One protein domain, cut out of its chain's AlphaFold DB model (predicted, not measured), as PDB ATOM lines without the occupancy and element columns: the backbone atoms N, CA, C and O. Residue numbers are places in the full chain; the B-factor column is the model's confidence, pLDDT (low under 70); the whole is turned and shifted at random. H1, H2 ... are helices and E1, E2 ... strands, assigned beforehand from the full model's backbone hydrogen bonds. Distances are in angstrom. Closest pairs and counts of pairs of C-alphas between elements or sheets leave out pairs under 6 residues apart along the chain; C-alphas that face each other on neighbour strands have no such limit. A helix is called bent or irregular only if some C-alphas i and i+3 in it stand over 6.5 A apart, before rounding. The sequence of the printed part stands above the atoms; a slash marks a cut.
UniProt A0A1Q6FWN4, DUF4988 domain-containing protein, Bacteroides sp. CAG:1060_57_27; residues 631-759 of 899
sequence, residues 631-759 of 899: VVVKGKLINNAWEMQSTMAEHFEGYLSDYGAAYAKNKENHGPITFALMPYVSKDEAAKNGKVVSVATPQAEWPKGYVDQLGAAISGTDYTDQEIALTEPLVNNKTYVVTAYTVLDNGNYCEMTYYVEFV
ATOM      1  N   VAL A 631     147.948 122.018 146.785       97.00
ATOM      2  CA  VAL A 631     146.571 121.532 146.917       97.00
ATOM      3  C   VAL A 631     145.951 121.391 145.531       97.00
ATOM      4  O   VAL A 631     146.119 122.276 144.696       97.00
ATOM      5  N   VAL A 632     145.242 120.291 145.280       95.31
ATOM      6  CA  VAL A 632     144.575 120.023 143.995       95.31
ATOM      7  C   VAL A 632     143.083 120.319 144.100       95.31
ATOM      8  O   VAL A 632     142.402 119.774 144.970       95.31
ATOM      9  N   VAL A 633     142.563 121.141 143.188       95.25
ATOM     10  CA  VAL A 633     141.153 121.548 143.135       95.25
ATOM     11  C   VAL A 633     140.513 121.087 141.829       95.25
ATOM     12  O   VAL A 633     141.002 121.389 140.744       95.25
ATOM     13  N   LYS A 634     139.380 120.387 141.943       89.56
ATOM     14  CA  LYS A 634     138.588 119.863 140.811       89.56
ATOM     15  C   LYS A 634     137.203 120.511 140.649       89.56
ATOM     16  O   LYS A 634     136.393 120.051 139.849       89.56
ATOM     17  N   GLY A 635     136.915 121.532 141.453       91.88
ATOM     18  CA  GLY A 635     135.601 122.166 141.531       91.88
ATOM     19  C   GLY A 635     134.598 121.438 142.430       91.88
ATOM     20  O   GLY A 635     134.877 120.371 142.990       91.88
ATOM     21  N   LYS A 636     133.427 122.056 142.594       91.88
ATOM     22  CA  LYS A 636     132.309 121.562 143.409       91.88
ATOM     23  C   LYS A 636     130.971 122.043 142.851       91.88
ATOM     24  O   LYS A 636     130.910 122.959 142.040       91.88
ATOM     25  N   LEU A 637     129.879 121.449 143.329       92.12
ATOM     26  CA  LEU A 637     128.531 121.882 142.970       92.12
ATOM     27  C   LEU A 637     128.110 123.113 143.789       92.12
ATOM     28  O   LEU A 637     128.050 123.046 145.019       92.12
ATOM     29  N   ILE A 638     127.743 124.196 143.109       90.19
ATOM     30  CA  ILE A 638     127.255 125.450 143.689       90.19
ATOM     31  C   ILE A 638     125.944 125.806 142.999       90.19
ATOM     32  O   ILE A 638     125.858 125.822 141.782       90.19
ATOM     33  N   ASN A 639     124.871 126.024 143.766       89.50
ATOM     34  CA  ASN A 639     123.554 126.392 143.219       89.50
ATOM     35  C   ASN A 639     123.067 125.516 142.042       89.50
ATOM     36  O   ASN A 639     122.346 125.993 141.170       89.50
ATOM     37  N   ASN A 640     123.398 124.216 142.060       88.12
ATOM     38  CA  ASN A 640     123.073 123.245 141.008       88.12
ATOM     39  C   ASN A 640     123.836 123.435 139.674       88.12
ATOM     40  O   ASN A 640     123.400 122.891 138.666       88.12
ATOM     41  N   ALA A 641     124.973 124.129 139.689       90.38
ATOM     42  CA  ALA A 641     125.962 124.188 138.616       90.38
ATOM     43  C   ALA A 641     127.322 123.694 139.138       90.38
ATOM     44  O   ALA A 641     127.634 123.860 140.320       90.38
ATOM     45  N   TRP A 642     128.106 123.019 138.298       92.44
ATOM     46  CA  TRP A 642     129.471 122.642 138.659       92.44
ATOM     47  C   TRP A 642     130.397 123.829 138.413       92.44
ATOM     48  O   TRP A 642     130.471 124.323 137.295       92.44
ATOM     49  N   GLU A 643     131.101 124.280 139.445       93.12
ATOM     50  CA  GLU A 643     131.968 125.455 139.373       93.12
ATOM     51  C   GLU A 643     133.385 125.098 139.829       93.12
ATOM     52  O   GLU A 643     133.585 124.330 140.780       93.12
ATOM     53  N   MET A 644     134.390 125.675 139.166       95.12
ATOM     54  CA  MET A 644     135.802 125.512 139.520       95.12
ATOM     55  C   MET A 644     136.154 126.377 140.734       95.12
ATOM     56  O   MET A 644     136.844 127.388 140.628       95.12
ATOM     57  N   GLN A 645     135.660 125.953 141.899       95.38
ATOM     58  CA  GLN A 645     135.783 126.646 143.178       95.38
ATOM     59  C   GLN A 645     136.129 125.684 144.326       95.38
ATOM     60  O   GLN A 645     135.688 124.533 144.343       95.38
ATOM     61  N   SER A 646     136.880 126.174 145.315       95.94
ATOM     62  CA  SER A 646     137.232 125.459 146.549       95.94
ATOM     63  C   SER A 646     137.100 126.351 147.784       95.94
ATOM     64  O   SER A 646     137.344 127.556 147.721       95.94
ATOM     65  N   THR A 647     136.733 125.757 148.921       95.62
ATOM     66  CA  THR A 647     136.696 126.449 150.216       95.62
ATOM     67  C   THR A 647     138.084 126.425 150.851       95.62
ATOM     68  O   THR A 647     138.656 125.359 151.059       95.62
ATOM     69  N   MET A 648     138.622 127.590 151.217       95.81
ATOM     70  CA  MET A 648     140.029 127.715 151.614       95.81
ATOM     71  C   MET A 648     140.367 126.962 152.905       95.81
ATOM     72  O   MET A 648     141.447 126.387 153.017       95.81
ATOM     73  N   ALA A 649     139.441 126.902 153.866       93.69
ATOM     74  CA  ALA A 649     139.642 126.152 155.107       93.69
ATOM     75  C   ALA A 649     139.883 124.651 154.875       93.69
ATOM     76  O   ALA A 649     140.644 124.038 155.620       93.69
ATOM     77  N   GLU A 650     139.280 124.057 153.838       94.62
ATOM     78  CA  GLU A 650     139.433 122.632 153.506       94.62
ATOM     79  C   GLU A 650     140.880 122.268 153.143       94.62
ATOM     80  O   GLU A 650     141.312 121.132 153.338       94.62
ATOM     81  N   HIS A 651     141.668 123.246 152.693       95.88
ATOM     82  CA  HIS A 651     143.067 123.045 152.333       95.88
ATOM     83  C   HIS A 651     143.944 122.659 153.542       95.88
ATOM     84  O   HIS A 651     145.039 122.124 153.358       95.88
ATOM     85  N   PHE A 652     143.469 122.878 154.773       94.56
ATOM     86  CA  PHE A 652     144.208 122.666 156.019       94.56
ATOM     87  C   PHE A 652     143.613 121.542 156.875       94.56
ATOM     88  O   PHE A 652     142.434 121.196 156.781       94.56
ATOM     89  N   GLU A 653     144.441 120.952 157.740       91.88
ATOM     90  CA  GLU A 653     143.991 119.925 158.681       91.88
ATOM     91  C   GLU A 653     142.865 120.442 159.592       91.88
ATOM     92  O   GLU A 653     142.886 121.572 160.085       91.88
ATOM     93  N   GLY A 654     141.845 119.603 159.799       89.19
ATOM     94  CA  GLY A 654     140.711 119.934 160.664       89.19
ATOM     95  C   GLY A 654     139.865 121.116 160.181       89.19
ATOM     96  O   GLY A 654     139.089 121.644 160.970       89.19
ATOM     97  N   TYR A 655     139.986 121.545 158.919       91.31
ATOM     98  CA  TYR A 655     139.253 122.700 158.382       91.31
ATOM     99  C   TYR A 655     139.478 123.980 159.205       91.31
ATOM    100  O   TYR A 655     138.564 124.789 159.365       91.31
ATOM    101  N   LEU A 656     140.666 124.122 159.809       88.50
ATOM    102  CA  LEU A 656     141.014 125.217 160.726       88.50
ATOM    103  C   LEU A 656     140.075 125.348 161.948       88.50
ATOM    104  O   LEU A 656     140.088 126.374 162.633       88.50
ATOM    105  N   SER A 657     139.285 124.318 162.284       81.44
ATOM    106  CA  SER A 657     138.330 124.376 163.402       81.44
ATOM    107  C   SER A 657     139.017 124.597 164.749       81.44
ATOM    108  O   SER A 657     138.521 125.338 165.600       81.44
ATOM    109  N   ASP A 658     140.181 123.971 164.930       70.62
ATOM    110  CA  ASP A 658     140.980 124.075 166.152       70.62
ATOM    111  C   ASP A 658     141.725 125.412 166.228       70.62
ATOM    112  O   ASP A 658     141.948 125.925 167.326       70.62
ATOM    113  N   TYR A 659     142.028 126.017 165.075       72.81
ATOM    114  CA  TYR A 659     142.671 127.326 164.990       72.81
ATOM    115  C   TYR A 659     141.767 128.421 165.576       72.81
ATOM    116  O   TYR A 659     142.176 129.152 166.479       72.81
ATOM    117  N   GLY A 660     140.491 128.455 165.170       64.88
ATOM    118  CA  GLY A 660     139.511 129.405 165.714       64.88
ATOM    119  C   GLY A 660     139.275 129.257 167.223       64.88
ATOM    120  O   GLY A 660     139.112 130.247 167.938       64.88
ATOM    121  N   ALA A 661     139.296 128.023 167.734       60.91
ATOM    122  CA  ALA A 661     139.101 127.741 169.156       60.91
ATOM    123  C   ALA A 661     140.340 128.048 170.020       60.91
ATOM    124  O   ALA A 661     140.183 128.441 171.178       60.91
ATOM    125  N   ALA A 662     141.555 127.872 169.491       55.88
ATOM    126  CA  ALA A 662     142.805 128.220 170.170       55.88
ATOM    127  C   ALA A 662     142.992 129.743 170.259       55.88
ATOM    128  O   ALA A 662     143.283 130.266 171.339       55.88
ATOM    129  N   TYR A 663     142.702 130.452 169.164       60.16
ATOM    130  CA  TYR A 663     142.756 131.908 169.090       60.16
ATOM    131  C   TYR A 663     141.785 132.587 170.071       60.16
ATOM    132  O   TYR A 663     142.186 133.409 170.898       60.16
ATOM    133  N   ALA A 664     140.520 132.156 170.081       51.78
ATOM    134  CA  ALA A 664     139.493 132.712 170.964       51.78
ATOM    135  C   ALA A 664     139.725 132.429 172.464       51.78
ATOM    136  O   ALA A 664     139.064 133.027 173.313       51.78
ATOM    137  N   LYS A 665     140.618 131.490 172.810       49.16
ATOM    138  CA  LYS A 665     140.805 131.011 174.187       49.16
ATOM    139  C   LYS A 665     142.097 131.498 174.844       49.16
ATOM    140  O   LYS A 665     142.122 131.572 176.069       49.16
ATOM    141  N   ASN A 666     143.125 131.834 174.059       51.38
ATOM    142  CA  ASN A 666     144.451 132.200 174.568       51.38
ATOM    143  C   ASN A 666     145.018 133.523 174.025       51.38
ATOM    144  O   ASN A 666     146.183 133.778 174.302       51.38
ATOM    145  N   LYS A 667     144.222 134.333 173.300       59.75
ATOM    146  CA  LYS A 667     144.584 135.661 172.756       59.75
ATOM    147  C   LYS A 667     146.065 135.736 172.379       59.75
ATOM    148  O   LYS A 667     146.856 136.418 173.014       59.75
ATOM    149  N   GLU A 668     146.444 134.945 171.381       73.25
ATOM    150  CA  GLU A 668     147.852 134.740 171.041       73.25
ATOM    151  C   GLU A 668     148.480 135.942 170.312       73.25
ATOM    152  O   GLU A 668     149.457 135.756 169.605       73.25
ATOM    153  N   ASN A 669     147.932 137.155 170.432       84.81
ATOM    154  CA  ASN A 669     148.347 138.372 169.712       84.81
ATOM    155  C   ASN A 669     148.361 138.230 168.175       84.81
ATOM    156  O   ASN A 669     149.127 138.896 167.486       84.81
ATOM    157  N   HIS A 670     147.517 137.341 167.645       86.50
ATOM    158  CA  HIS A 670     147.286 137.134 166.210       86.50
ATOM    159  C   HIS A 670     145.890 137.621 165.816       86.50
ATOM    160  O   HIS A 670     145.107 138.018 166.667       86.50
ATOM    161  N   GLY A 671     145.544 137.549 164.542       84.62
ATOM    162  CA  GLY A 671     144.187 137.694 164.025       84.62
ATOM    163  C   GLY A 671     143.696 136.381 163.404       84.62
ATOM    164  O   GLY A 671     144.418 135.375 163.405       84.62
ATOM    165  N   PRO A 672     142.483 136.358 162.831       85.69
ATOM    166  CA  PRO A 672     142.047 135.231 162.011       85.69
ATOM    167  C   PRO A 672     142.951 135.061 160.777       85.69
ATOM    168  O   PRO A 672     143.473 136.037 160.234       85.69
ATOM    169  N   ILE A 673     143.114 133.816 160.307       90.25
ATOM    170  CA  ILE A 673     143.799 133.553 159.033       90.25
ATOM    171  C   ILE A 673     142.943 134.095 157.890       90.25
ATOM    172  O   ILE A 673     141.734 133.873 157.846       90.25
ATOM    173  N   THR A 674     143.602 134.765 156.958       93.50
ATOM    174  CA  THR A 674     143.041 135.280 155.712       93.50
ATOM    175  C   THR A 674     143.900 134.806 154.540       93.50
ATOM    176  O   THR A 674     145.093 134.545 154.696       93.50
ATOM    177  N   PHE A 675     143.308 134.680 153.358       96.44
ATOM    178  CA  PHE A 675     143.981 134.243 152.139       96.44
ATOM    179  C   PHE A 675     143.955 135.327 151.060       96.44
ATOM    180  O   PHE A 675     142.942 136.003 150.880       96.44
ATOM    181  N   ALA A 676     145.051 135.462 150.312       96.19
ATOM    182  CA  ALA A 676     145.174 136.416 149.214       96.19
ATOM    183  C   ALA A 676     145.962 135.851 148.022       96.19
ATOM    184  O   ALA A 676     146.908 135.072 148.179       96.19
ATOM    185  N   LEU A 677     145.584 136.298 146.821       95.31
ATOM    186  CA  LEU A 677     146.360 136.134 145.592       95.31
ATOM    187  C   LEU A 677     147.228 137.377 145.399       95.31
ATOM    188  O   LEU A 677     146.802 138.365 144.804       95.31
ATOM    189  N   MET A 678     148.444 137.329 145.934       93.81
ATOM    190  CA  MET A 678     149.401 138.423 145.794       93.81
ATOM    191  C   MET A 678     150.104 138.363 144.428       93.81
ATOM    192  O   MET A 678     150.343 137.263 143.922       93.81
ATOM    193  N   PRO A 679     150.466 139.498 143.808       91.19
ATOM    194  CA  PRO A 679     151.163 139.486 142.524       91.19
ATOM    195  C   PRO A 679     152.550 138.851 142.622       91.19
ATOM    196  O   PRO A 679     153.185 138.866 143.677       91.19
ATOM    197  N   TYR A 680     153.068 138.344 141.507       89.19
ATOM    198  CA  TYR A 680     154.450 137.875 141.421       89.19
ATOM    199  C   TYR A 680     155.445 139.036 141.473       89.19
ATOM    200  O   TYR A 680     155.178 140.113 140.950       89.19
ATOM    201  N   VAL A 681     156.629 138.794 142.045       83.44
ATOM    202  CA  VAL A 681     157.682 139.813 142.250       83.44
ATOM    203  C   VAL A 681     158.365 140.278 140.944       83.44
ATOM    204  O   VAL A 681     159.011 141.322 140.945       83.44
ATOM    205  N   SER A 682     158.242 139.539 139.832       74.94
ATOM    206  CA  SER A 682     158.913 139.839 138.551       74.94
ATOM    207  C   SER A 682     158.052 139.496 137.326       74.94
ATOM    208  O   SER A 682     157.268 138.546 137.370       74.94
ATOM    209  N   LYS A 683     158.259 140.231 136.215       64.81
ATOM    210  CA  LYS A 683     157.680 139.952 134.881       64.81
ATOM    211  C   LYS A 683     158.367 138.796 134.164       64.81
ATOM    212  O   LYS A 683     157.807 138.276 133.205       64.81
ATOM    213  N   ASP A 684     159.571 138.425 134.592       58.53
ATOM    214  CA  ASP A 684     160.320 137.338 133.975       58.53
ATOM    215  C   ASP A 684     159.713 135.992 134.384       58.53
ATOM    216  O   ASP A 684     159.757 135.586 135.548       58.53
ATOM    217  N   GLU A 685     159.137 135.301 133.403       49.72
ATOM    218  CA  GLU A 685     158.513 133.995 133.571       49.72
ATOM    219  C   GLU A 685     159.449 132.928 134.132       49.72
ATOM    220  O   GLU A 685     159.001 132.075 134.898       49.72
ATOM    221  N   ALA A 686     160.749 133.015 133.841       47.72
ATOM    222  CA  ALA A 686     161.743 132.093 134.377       47.72
ATOM    223  C   ALA A 686     162.089 132.379 135.852       47.72
ATOM    224  O   ALA A 686     162.611 131.504 136.543       47.72
ATOM    225  N   ALA A 687     161.780 133.580 136.357       50.62
ATOM    226  CA  ALA A 687     162.047 134.000 137.733       50.62
ATOM    227  C   ALA A 687     160.867 133.758 138.699       50.62
ATOM    228  O   ALA A 687     160.991 134.049 139.894       50.62
ATOM    229  N   LYS A 688     159.738 133.207 138.216       62.28
ATOM    230  CA  LYS A 688     158.491 132.925 138.963       62.28
ATOM    231  C   LYS A 688     158.622 131.784 139.995       62.28
ATOM    232  O   LYS A 688     157.710 130.978 140.120       62.28
ATOM    233  N   ASN A 689     159.711 131.710 140.770       59.81
ATOM    234  CA  ASN A 689     159.992 130.699 141.814       59.81
ATOM    235  C   ASN A 689     158.999 130.719 143.008       59.81
ATOM    236  O   ASN A 689     159.410 130.680 144.165       59.81
ATOM    237  N   GLY A 690     157.695 130.859 142.768       65.56
ATOM    238  CA  GLY A 690     156.659 130.934 143.793       65.56
ATOM    239  C   GLY A 690     156.674 132.207 144.631       65.56
ATOM    240  O   GLY A 690     155.947 132.285 145.614       65.56
ATOM    241  N   LYS A 691     157.514 133.193 144.290       81.25
ATOM    242  CA  LYS A 691     157.681 134.398 145.103       81.25
ATOM    243  C   LYS A 691     156.666 135.463 144.700       81.25
ATOM    244  O   LYS A 691     156.709 135.989 143.584       81.25
ATOM    245  N   VAL A 692     155.786 135.786 145.637       90.69
ATOM    246  CA  VAL A 692     154.791 136.853 145.528       90.69
ATOM    247  C   VAL A 692     155.175 138.038 146.409       90.69
ATOM    248  O   VAL A 692     156.069 137.933 147.252       90.69
ATOM    249  N   VAL A 693     154.550 139.183 146.164       90.88
ATOM    250  CA  VAL A 693     154.672 140.362 147.024       90.88
ATOM    251  C   VAL A 693     154.074 140.042 148.398       90.88
ATOM    252  O   VAL A 693     153.017 139.421 148.471       90.88
ATOM    253  N   SER A 694     154.750 140.444 149.478       91.62
ATOM    254  CA  SER A 694     154.234 140.255 150.841       91.62
ATOM    255  C   SER A 694     152.965 141.080 151.050       91.62
ATOM    256  O   SER A 694     152.864 142.205 150.555       91.62
ATOM    257  N   VAL A 695     152.014 140.552 151.823       91.81
ATOM    258  CA  VAL A 695     150.777 141.282 152.167       91.81
ATOM    259  C   VAL A 695     151.056 142.544 152.986       91.81
ATOM    260  O   VAL A 695     150.259 143.478 152.960       91.81
ATOM    261  N   ALA A 696     152.202 142.592 153.673       89.00
ATOM    262  CA  ALA A 696     152.627 143.732 154.475       89.00
ATOM    263  C   ALA A 696     153.155 144.903 153.631       89.00
ATOM    264  O   ALA A 696     153.242 146.022 154.130       89.00
ATOM    265  N   THR A 697     153.539 144.672 152.367       89.94
ATOM    266  CA  THR A 697     154.151 145.708 151.524       89.94
ATOM    267  C   THR A 697     153.081 146.645 150.953       89.94
ATOM    268  O   THR A 697     152.235 146.189 150.172       89.94
ATOM    269  N   PRO A 698     153.117 147.961 151.255       88.38
ATOM    270  CA  PRO A 698     152.204 148.927 150.652       88.38
ATOM    271  C   PRO A 698     152.312 148.912 149.125       88.38
ATOM    272  O   PRO A 698     153.406 148.806 148.576       88.38
ATOM    273  N   GLN A 699     151.191 149.088 148.421       86.50
ATOM    274  CA  GLN A 699     151.163 149.010 146.953       86.50
ATOM    275  C   GLN A 699     152.143 149.974 146.260       86.50
ATOM    276  O   GLN A 699     152.692 149.654 145.209       86.50
ATOM    277  N   ALA A 700     152.402 151.140 146.862       86.94
ATOM    278  CA  ALA A 700     153.363 152.120 146.353       86.94
ATOM    279  C   ALA A 700     154.822 151.616 146.357       86.94
ATOM    280  O   ALA A 700     155.649 152.145 145.618       86.94
ATOM    281  N   GLU A 701     155.129 150.602 147.166       89.19
ATOM    282  CA  GLU A 701     156.462 150.011 147.335       89.19
ATOM    283  C   GLU A 701     156.612 148.673 146.598       89.19
ATOM    284  O   GLU A 701     157.643 148.007 146.698       89.19
ATOM    285  N   TRP A 702     155.590 148.254 145.845       87.56
ATOM    286  CA  TRP A 702     155.659 147.006 145.099       87.56
ATOM    287  C   TRP A 702     156.786 147.042 144.057       87.56
ATOM    288  O   TRP A 702     157.020 148.068 143.408       87.56
ATOM    289  N   PRO A 703     157.490 145.913 143.863       84.69
ATOM    290  CA  PRO A 703     158.599 145.835 142.926       84.69
ATOM    291  C   PRO A 703     158.134 146.207 141.515       84.69
ATOM    292  O   PRO A 703     157.104 145.734 141.028       84.69
ATOM    293  N   LYS A 704     158.909 147.059 140.830       82.94
ATOM    294  CA  LYS A 704     158.631 147.405 139.432       82.94
ATOM    295  C   LYS A 704     158.611 146.128 138.598       82.94
ATOM    296  O   LYS A 704     159.561 145.352 138.613       82.94
ATOM    297  N   GLY A 705     157.544 145.952 137.829       82.00
ATOM    298  CA  GLY A 705     157.380 144.752 137.027       82.00
ATOM    299  C   GLY A 705     156.707 143.587 137.756       82.00
ATOM    300  O   GLY A 705     156.911 142.445 137.368       82.00
ATOM    301  N   TYR A 706     155.898 143.831 138.782       86.38
ATOM    302  CA  TYR A 706     155.020 142.781 139.289       86.38
ATOM    303  C   TYR A 706     153.994 142.335 138.226       86.38
ATOM    304  O   TYR A 706     153.711 143.061 137.263       86.38
ATOM    305  N   VAL A 707     153.453 141.127 138.395       87.81
ATOM    306  CA  VAL A 707     152.416 140.560 137.517       87.81
ATOM    307  C   VAL A 707     151.307 139.949 138.359       87.81
ATOM    308  O   VAL A 707     151.573 139.085 139.195       87.81
ATOM    309  N   ASP A 708     150.070 140.372 138.114       89.31
ATOM    310  CA  ASP A 708     148.894 139.849 138.806       89.31
ATOM    311  C   ASP A 708     148.607 138.390 138.421       89.31
ATOM    312  O   ASP A 708     148.812 137.958 137.283       89.31
ATOM    313  N   GLN A 709     148.087 137.626 139.380       91.56
ATOM    314  CA  GLN A 709     147.678 136.238 139.175       91.56
ATOM    315  C   GLN A 709     146.266 136.157 138.575       91.56
ATOM    316  O   GLN A 709     145.298 135.837 139.260       91.56
ATOM    317  N   LEU A 710     146.142 136.469 137.283       91.31
ATOM    318  CA  LEU A 710     144.851 136.534 136.589       91.31
ATOM    319  C   LEU A 710     144.192 135.154 136.368       91.31
ATOM    320  O   LEU A 710     144.857 134.119 136.231       91.31
ATOM    321  N   GLY A 711     142.862 135.150 136.264       92.44
ATOM    322  CA  GLY A 711     142.036 133.967 135.984       92.44
ATOM    323  C   GLY A 711     141.506 133.241 137.226       92.44
ATOM    324  O   GLY A 711     140.812 132.242 137.080       92.44
ATOM    325  N   ALA A 712     141.840 133.709 138.432       95.56
ATOM    326  CA  ALA A 712     141.223 133.263 139.677       95.56
ATOM    327  C   ALA A 712     141.014 134.444 140.626       95.56
ATOM    328  O   ALA A 712     141.723 135.449 140.552       95.56
ATOM    329  N   ALA A 713     140.057 134.306 141.534       96.94
ATOM    330  CA  ALA A 713     139.775 135.274 142.579       96.94
ATOM    331  C   ALA A 713     139.542 134.562 143.912       96.94
ATOM    332  O   ALA A 713     139.038 133.440 143.949       96.94
ATOM    333  N   ILE A 714     139.898 135.242 145.004       97.56
ATOM    334  CA  ILE A 714     139.499 134.850 146.355       97.56
ATOM    335  C   ILE A 714     138.396 135.801 146.811       97.56
ATOM    336  O   ILE A 714     138.568 137.020 146.777       97.56
ATOM    337  N   SER A 715     137.267 135.239 147.229       95.75
ATOM    338  CA  SER A 715     136.138 135.960 147.823       95.75
ATOM    339  C   SER A 715     135.931 135.536 149.272       95.75
ATOM    340  O   SER A 715     136.439 134.496 149.675       95.75
ATOM    341  N   GLY A 716     135.160 136.313 150.033       94.44
ATOM    342  CA  GLY A 716     134.952 136.110 151.470       94.44
ATOM    343  C   GLY A 716     135.765 137.096 152.305       94.44
ATOM    344  O   GLY A 716     136.408 138.001 151.766       94.44
ATOM    345  N   THR A 717     135.698 136.945 153.621       87.06
ATOM    346  CA  THR A 717     136.315 137.859 154.589       87.06
ATOM    347  C   THR A 717     137.489 137.232 155.321       87.06
ATOM    348  O   THR A 717     138.539 137.863 155.411       87.06
ATOM    349  N   ASP A 718     137.342 135.996 155.796       85.62
ATOM    350  CA  ASP A 718     138.384 135.264 156.516       85.62
ATOM    351  C   ASP A 718     138.269 133.750 156.284       85.62
ATOM    352  O   ASP A 718     137.460 133.272 155.486       85.62
ATOM    353  N   TYR A 719     139.082 132.960 156.984       88.25
ATOM    354  CA  TYR A 719     139.093 131.507 156.833       88.25
ATOM    355  C   TYR A 719     137.729 130.814 157.008       88.25
ATOM    356  O   TYR A 719     137.586 129.674 156.569       88.25
ATOM    357  N   THR A 720     136.736 131.439 157.647       87.94
ATOM    358  CA  THR A 720     135.415 130.835 157.862       87.94
ATOM    359  C   THR A 720     134.541 130.823 156.609       87.94
ATOM    360  O   THR A 720     133.672 129.955 156.495       87.94
ATOM    361  N   ASP A 721     134.771 131.747 155.673       92.69
ATOM    362  CA  ASP A 721     133.950 131.928 154.473       92.69
ATOM    363  C   ASP A 721     134.752 132.170 153.186       92.69
ATOM    364  O   ASP A 721     134.150 132.310 152.122       92.69
ATOM    365  N   GLN A 722     136.088 132.196 153.250       96.56
ATOM    366  CA  GLN A 722     136.914 132.414 152.070       96.56
ATOM    367  C   GLN A 722     136.924 131.226 151.108       96.56
ATOM    368  O   GLN A 722     137.098 130.061 151.484       96.56
ATOM    369  N   GLU A 723     136.807 131.553 149.825       97.12
ATOM    370  CA  GLU A 723     136.764 130.606 148.714       97.12
ATOM    371  C   GLU A 723     137.641 131.110 147.568       97.12
ATOM    372  O   GLU A 723     137.662 132.309 147.291       97.12
ATOM    373  N   ILE A 724     138.355 130.199 146.904       97.88
ATOM    374  CA  ILE A 724     139.078 130.476 145.657       97.88
ATOM    375  C   ILE A 724     138.293 129.896 144.485       97.88
ATOM    376  O   ILE A 724     137.919 128.724 144.521       97.88
ATOM    377  N   ALA A 725     138.067 130.698 143.449       97.06
ATOM    378  CA  ALA A 725     137.349 130.296 142.244       97.06
ATOM    379  C   ALA A 725     138.081 130.765 140.986       97.06
ATOM    380  O   ALA A 725     138.701 131.832 140.989       97.06
ATOM    381  N   LEU A 726     137.990 129.987 139.907       96.75
ATOM    382  CA  LEU A 726     138.385 130.469 138.587       96.75
ATOM    383  C   LEU A 726     137.386 131.514 138.088       96.75
ATOM    384  O   LEU A 726     136.184 131.405 138.320       96.75
ATOM    385  N   THR A 727     137.889 132.527 137.389       94.88
ATOM    386  CA  THR A 727     137.059 133.571 136.764       94.88
ATOM    387  C   THR A 727     136.816 133.315 135.278       94.88
ATOM    388  O   THR A 727     136.117 134.087 134.629       94.88
ATOM    389  N   GLU A 728     137.438 132.269 134.735       93.25
ATOM    390  CA  GLU A 728     137.409 131.851 133.334       93.25
ATOM    391  C   GLU A 728     137.464 130.310 133.282       93.25
ATOM    392  O   GLU A 728     137.980 129.703 134.230       93.25
ATOM    393  N   PRO A 729     136.984 129.664 132.202       91.50
ATOM    394  CA  PRO A 729     137.105 128.216 132.039       91.50
ATOM    395  C   PRO A 729     138.559 127.746 132.166       91.50
ATOM    396  O   PRO A 729     139.485 128.385 131.660       91.50
ATOM    397  N   LEU A 730     138.775 126.601 132.816       94.81
ATOM    398  CA  LEU A 730     140.114 126.044 132.987       94.81
ATOM    399  C   LEU A 730     140.676 125.544 131.646       94.81
ATOM    400  O   LEU A 730     140.198 124.546 131.116       94.81
ATOM    401  N   VAL A 731     141.727 126.181 131.130       89.19
ATOM    402  CA  VAL A 731     142.475 125.704 129.954       89.19
ATOM    403  C   VAL A 731     143.788 125.089 130.422       89.19
ATOM    404  O   VAL A 731     144.676 125.819 130.868       89.19
ATOM    405  N   ASN A 732     143.924 123.764 130.299       82.56
ATOM    406  CA  ASN A 732     144.993 122.980 130.935       82.56
ATOM    407  C   ASN A 732     145.035 123.153 132.465       82.56
ATOM    408  O   ASN A 732     144.352 123.991 133.045       82.56
ATOM    409  N   ASN A 733     145.855 122.366 133.161       88.88
ATOM    410  CA  ASN A 733     146.022 122.561 134.602       88.88
ATOM    411  C   ASN A 733     146.693 123.913 134.882       88.88
ATOM    412  O   ASN A 733     147.689 124.260 134.241       88.88
ATOM    413  N   LYS A 734     146.179 124.655 135.867       91.81
ATOM    414  CA  LYS A 734     146.684 125.989 136.216       91.81
ATOM    415  C   LYS A 734     146.942 126.104 137.709       91.81
ATOM    416  O   LYS A 734     146.081 125.785 138.525       91.81
ATOM    417  N   THR A 735     148.128 126.596 138.055       93.75
ATOM    418  CA  THR A 735     148.595 126.693 139.441       93.75
ATOM    419  C   THR A 735     148.693 128.144 139.883       93.75
ATOM    420  O   THR A 735     149.316 128.963 139.210       93.75
ATOM    421  N   TYR A 736     148.119 128.434 141.045       94.69
ATOM    422  CA  TYR A 736     148.129 129.735 141.704       94.69
ATOM    423  C   TYR A 736     148.937 129.664 142.996       94.69
ATOM    424  O   TYR A 736     148.897 128.658 143.701       94.69
ATOM    425  N   VAL A 737     149.656 130.735 143.322       95.62
ATOM    426  CA  VAL A 737     150.328 130.902 144.615       95.62
ATOM    427  C   VAL A 737     149.392 131.651 145.549       95.62
ATOM    428  O   VAL A 737     149.087 132.821 145.328       95.62
ATOM    429  N   VAL A 738     148.955 130.987 146.608       96.44
ATOM    430  CA  VAL A 738     148.112 131.582 147.641       96.44
ATOM    431  C   VAL A 738     148.975 131.962 148.833       96.44
ATOM    432  O   VAL A 738     149.766 131.155 149.322       96.44
ATOM    433  N   THR A 739     148.783 133.183 149.326       96.00
ATOM    434  CA  THR A 739     149.352 133.641 150.598       96.00
ATOM    435  C   THR A 739     148.297 133.502 151.684       96.00
ATOM    436  O   THR A 739     147.248 134.134 151.594       96.00
ATOM    437  N   ALA A 740     148.555 132.664 152.686       94.38
ATOM    438  CA  ALA A 740     147.803 132.666 153.935       94.38
ATOM    439  C   ALA A 740     148.505 133.616 154.906       94.38
ATOM    440  O   ALA A 740     149.722 133.535 155.057       94.38
ATOM    441  N   TYR A 741     147.764 134.515 155.542       93.38
ATOM    442  CA  TYR A 741     148.328 135.507 156.447       93.38
ATOM    443  C   TYR A 741     147.421 135.776 157.647       93.38
ATOM    444  O   TYR A 741     146.226 135.493 157.625       93.38
ATOM    445  N   THR A 742     148.005 136.326 158.703       89.81
ATOM    446  CA  THR A 742     147.298 136.822 159.885       89.81
ATOM    447  C   THR A 742     147.917 138.146 160.320       89.81
ATOM    448  O   THR A 742     149.123 138.351 160.159       89.81
ATOM    449  N   VAL A 743     147.081 139.052 160.824       89.62
ATOM    450  CA  VAL A 743     147.496 140.368 161.324       89.62
ATOM    451  C   VAL A 743     147.737 140.258 162.823       89.62
ATOM    452  O   VAL A 743     146.861 139.795 163.547       89.62
ATOM    453  N   LEU A 744     148.918 140.654 163.277       89.06
ATOM    454  CA  LEU A 744     149.297 140.678 164.687       89.06
ATOM    455  C   LEU A 744     148.661 141.880 165.407       89.06
ATOM    456  O   LEU A 744     148.287 142.862 164.765       89.06
ATOM    457  N   ASP A 745     148.571 141.841 166.739       88.19
ATOM    458  CA  ASP A 745     147.977 142.939 167.530       88.19
ATOM    459  C   ASP A 745     148.778 144.263 167.410       88.19
ATOM    460  O   ASP A 745     148.202 145.345 167.541       88.19
ATOM    461  N   ASN A 746     150.077 144.205 167.071       88.50
ATOM    462  CA  ASN A 746     150.897 145.382 166.724       88.50
ATOM    463  C   ASN A 746     150.667 145.913 165.290       88.50
ATOM    464  O   ASN A 746     151.184 146.974 164.942       88.50
ATOM    465  N   GLY A 747     149.884 145.213 164.461       89.25
ATOM    466  CA  GLY A 747     149.610 145.558 163.064       89.25
ATOM    467  C   GLY A 747     150.570 144.946 162.037       89.25
ATOM    468  O   GLY A 747     150.337 145.120 160.838       89.25
ATOM    469  N   ASN A 748     151.603 144.219 162.472       90.50
ATOM    470  CA  ASN A 748     152.491 143.463 161.586       90.50
ATOM    471  C   ASN A 748     151.803 142.188 161.072       90.50
ATOM    472  O   ASN A 748     150.682 141.852 161.459       90.50
ATOM    473  N   TYR A 749     152.464 141.470 160.163       90.75
ATOM    474  CA  TYR A 749     151.883 140.326 159.462       90.75
ATOM    475  C   TYR A 749     152.747 139.082 159.638       90.75
ATOM    476  O   TYR A 749     153.961 139.122 159.453       90.75
ATOM    477  N   CYS A 750     152.096 137.949 159.885       88.94
ATOM    478  CA  CYS A 750     152.682 136.639 159.629       88.94
ATOM    479  C   CYS A 750     152.094 136.085 158.340       88.94
ATOM    480  O   CYS A 750     150.875 136.100 158.174       88.94
ATOM    481  N   GLU A 751     152.933 135.535 157.462       92.50
ATOM    482  CA  GLU A 751     152.497 134.958 156.189       92.50
ATOM    483  C   GLU A 751     153.163 133.607 155.884       92.50
ATOM    484  O   GLU A 751     154.302 133.340 156.270       92.50
ATOM    485  N   MET A 752     152.441 132.752 155.160       91.44
ATOM    486  CA  MET A 752     152.958 131.553 154.506       91.44
ATOM    487  C   MET A 752     152.413 131.457 153.081       91.44
ATOM    488  O   MET A 752     151.293 131.884 152.798       91.44
ATOM    489  N   THR A 753     153.176 130.846 152.177       93.94
ATOM    490  CA  THR A 753     152.738 130.605 150.796       93.94
ATOM    491  C   THR A 753     152.577 129.118 150.513       93.94
ATOM    492  O   THR A 753     153.350 128.277 150.978       93.94
ATOM    493  N   TYR A 754     151.553 128.788 149.733       95.56
ATOM    494  CA  TYR A 754     151.318 127.452 149.195       95.56
ATOM    495  C   TYR A 754     150.684 127.557 147.805       95.56
ATOM    496  O   TYR A 754     150.363 128.647 147.335       95.56
ATOM    497  N   TYR A 755     150.534 126.429 147.123       96.06
ATOM    498  CA  TYR A 755     150.039 126.377 145.754       96.06
ATOM    499  C   TYR A 755     148.650 125.751 145.698       96.06
ATOM    500  O   TYR A 755     148.394 124.750 146.365       96.06
ATOM    501  N   VAL A 756     147.786 126.301 144.854       97.38
ATOM    502  CA  VAL A 756     146.492 125.721 144.488       97.38
ATOM    503  C   VAL A 756     146.518 125.430 142.993       97.38
ATOM    504  O   VAL A 756     146.596 126.350 142.183       97.38
ATOM    505  N   GLU A 757     146.499 124.153 142.627       96.44
ATOM    506  CA  GLU A 757     146.443 123.687 141.242       96.44
ATOM    507  C   GLU A 757     145.006 123.292 140.900       96.44
ATOM    508  O   GLU A 757     144.473 122.319 141.435       96.44
ATOM    509  N   PHE A 758     144.382 124.049 140.000       96.38
ATOM    510  CA  PHE A 758     143.126 123.653 139.383       96.38
ATOM    511  C   PHE A 758     143.415 122.635 138.284       96.38
ATOM    512  O   PHE A 758     144.244 122.879 137.402       96.38
ATOM    513  N   VAL A 759     142.728 121.498 138.349       94.06
ATOM    514  CA  VAL A 759     142.840 120.409 137.375       94.06
ATOM    515  C   VAL A 759     141.507 120.179 136.686       94.06
ATOM    516  O   VAL A 759     140.452 120.360 137.297       94.06
TER     517      VAL A 759
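AT A GLANCE: This is residues 631 to 759 of the 899 residues of the protein "DUF4988 domain-containing protein" of Bacteroides sp. CAG:1060_57_27 (UniProt A0A1Q6FWN4). The domain is a small sandwich of two sheets partly face to face: a strongly twisted and curled four-strand sheet, with the long hairpin of E8 and E9 as its inner strands, has the three-strand sheet E4 E7 E6 over part of one face. The small hairpin of E2 and E3 lies farthest from the mean of the C-alphas, helix H2 leads away from the sheets, and a long loop, residues 677 to 711, loops outward between E5 and E6. The printed part has 129 residues with two named helices and nine named strands, in the order E1 E2 E3 E4 H1 H2 E5 E6 E7 E8 E9; the sheets are E1 E9 E8 E5, mixed, E4 E7 E6, antiparallel, and E2 E3, antiparallel. The class is mixed, helices and strands, though under half of the residues are in named elements. The whole is compact, with a radius of gyration of the C-alphas of 15.7 A, and flat, spanning 45 by 43 by 20 A.

HOW THE PARTS SIT: E1, residues 631 to 633, is an edge strand and the parallel neighbour of E9, residues 749 to 758; N 631 and O 755 are 2.8 A apart, within hydrogen-bond range. E1 runs on into E2, residues 636 to 638, across a break of 2 residues at 51 degrees. E2 and E3, residues 641 to 643, form a hairpin, with N 638 and O 641 2.8 A apart. E3 runs on into E4, residues 645 to 647, at 76 degrees. E4 is the antiparallel neighbour of E7, residues 723 to 726, with N 646 and O 724 2.9 A apart. H1, residues 648 to 651, is on the four-strand sheet at a height of 5.4 A over the sheet, over none of its strands, and only grazes the sheet of E4 and E7 with residues 648 to 650. H1 and H2, residues 653 to 666, touch only at the corner by their link, and only just, with 3 pairs of C-alphas within 8 A; the closest are those of Ala 649 and Tyr 655, 4.8 A. H2 is on neither of these two sheets; it is irregular, with C-alphas 655 and 658 8.1 A apart, and 6 of its 10 O i to N i+4 pairs are within range, while H1 is too short for such a pair. E5, residues 674 to 676, is an edge strand and the antiparallel neighbour of E8, residues 734 to 743, with N 676 and O 739 2.9 A apart. E6, residues 712 to 715, forms a hairpin with E7, with N 713 and O 725 2.9 A apart. E8 and E9 form a hairpin, with N 738 and O 754 2.8 A apart. In the sandwich, the facing parts are 8.9 A centre to centre, and their best planes are 16 degrees apart.

IN THESE COORDINATES: E1 begins at C-alpha 631, at (146.571, 121.532, 146.917). H2 measures 20.1 A from first to last C-alpha. E6 is 10.0 A long and E7 10.3 A. E8 runs 28.9 A, from C-alpha 734 at (146.684, 125.989, 136.216). E9 runs 27.5 A and ends at C-alpha 758, at (143.126, 123.653, 139.383). E2, E3, E4, E5 and H1 are short.

THE WHOLE: The two C-alphas farthest apart, those of Lys 665 and Asp 684, are 45.1 A apart. The printed part has no cut. The link E5 to E6, with 35 residues, is long. The mean pLDDT of the printed part is 86.7; residues 660 to 667 and 683 to 690 are under 70.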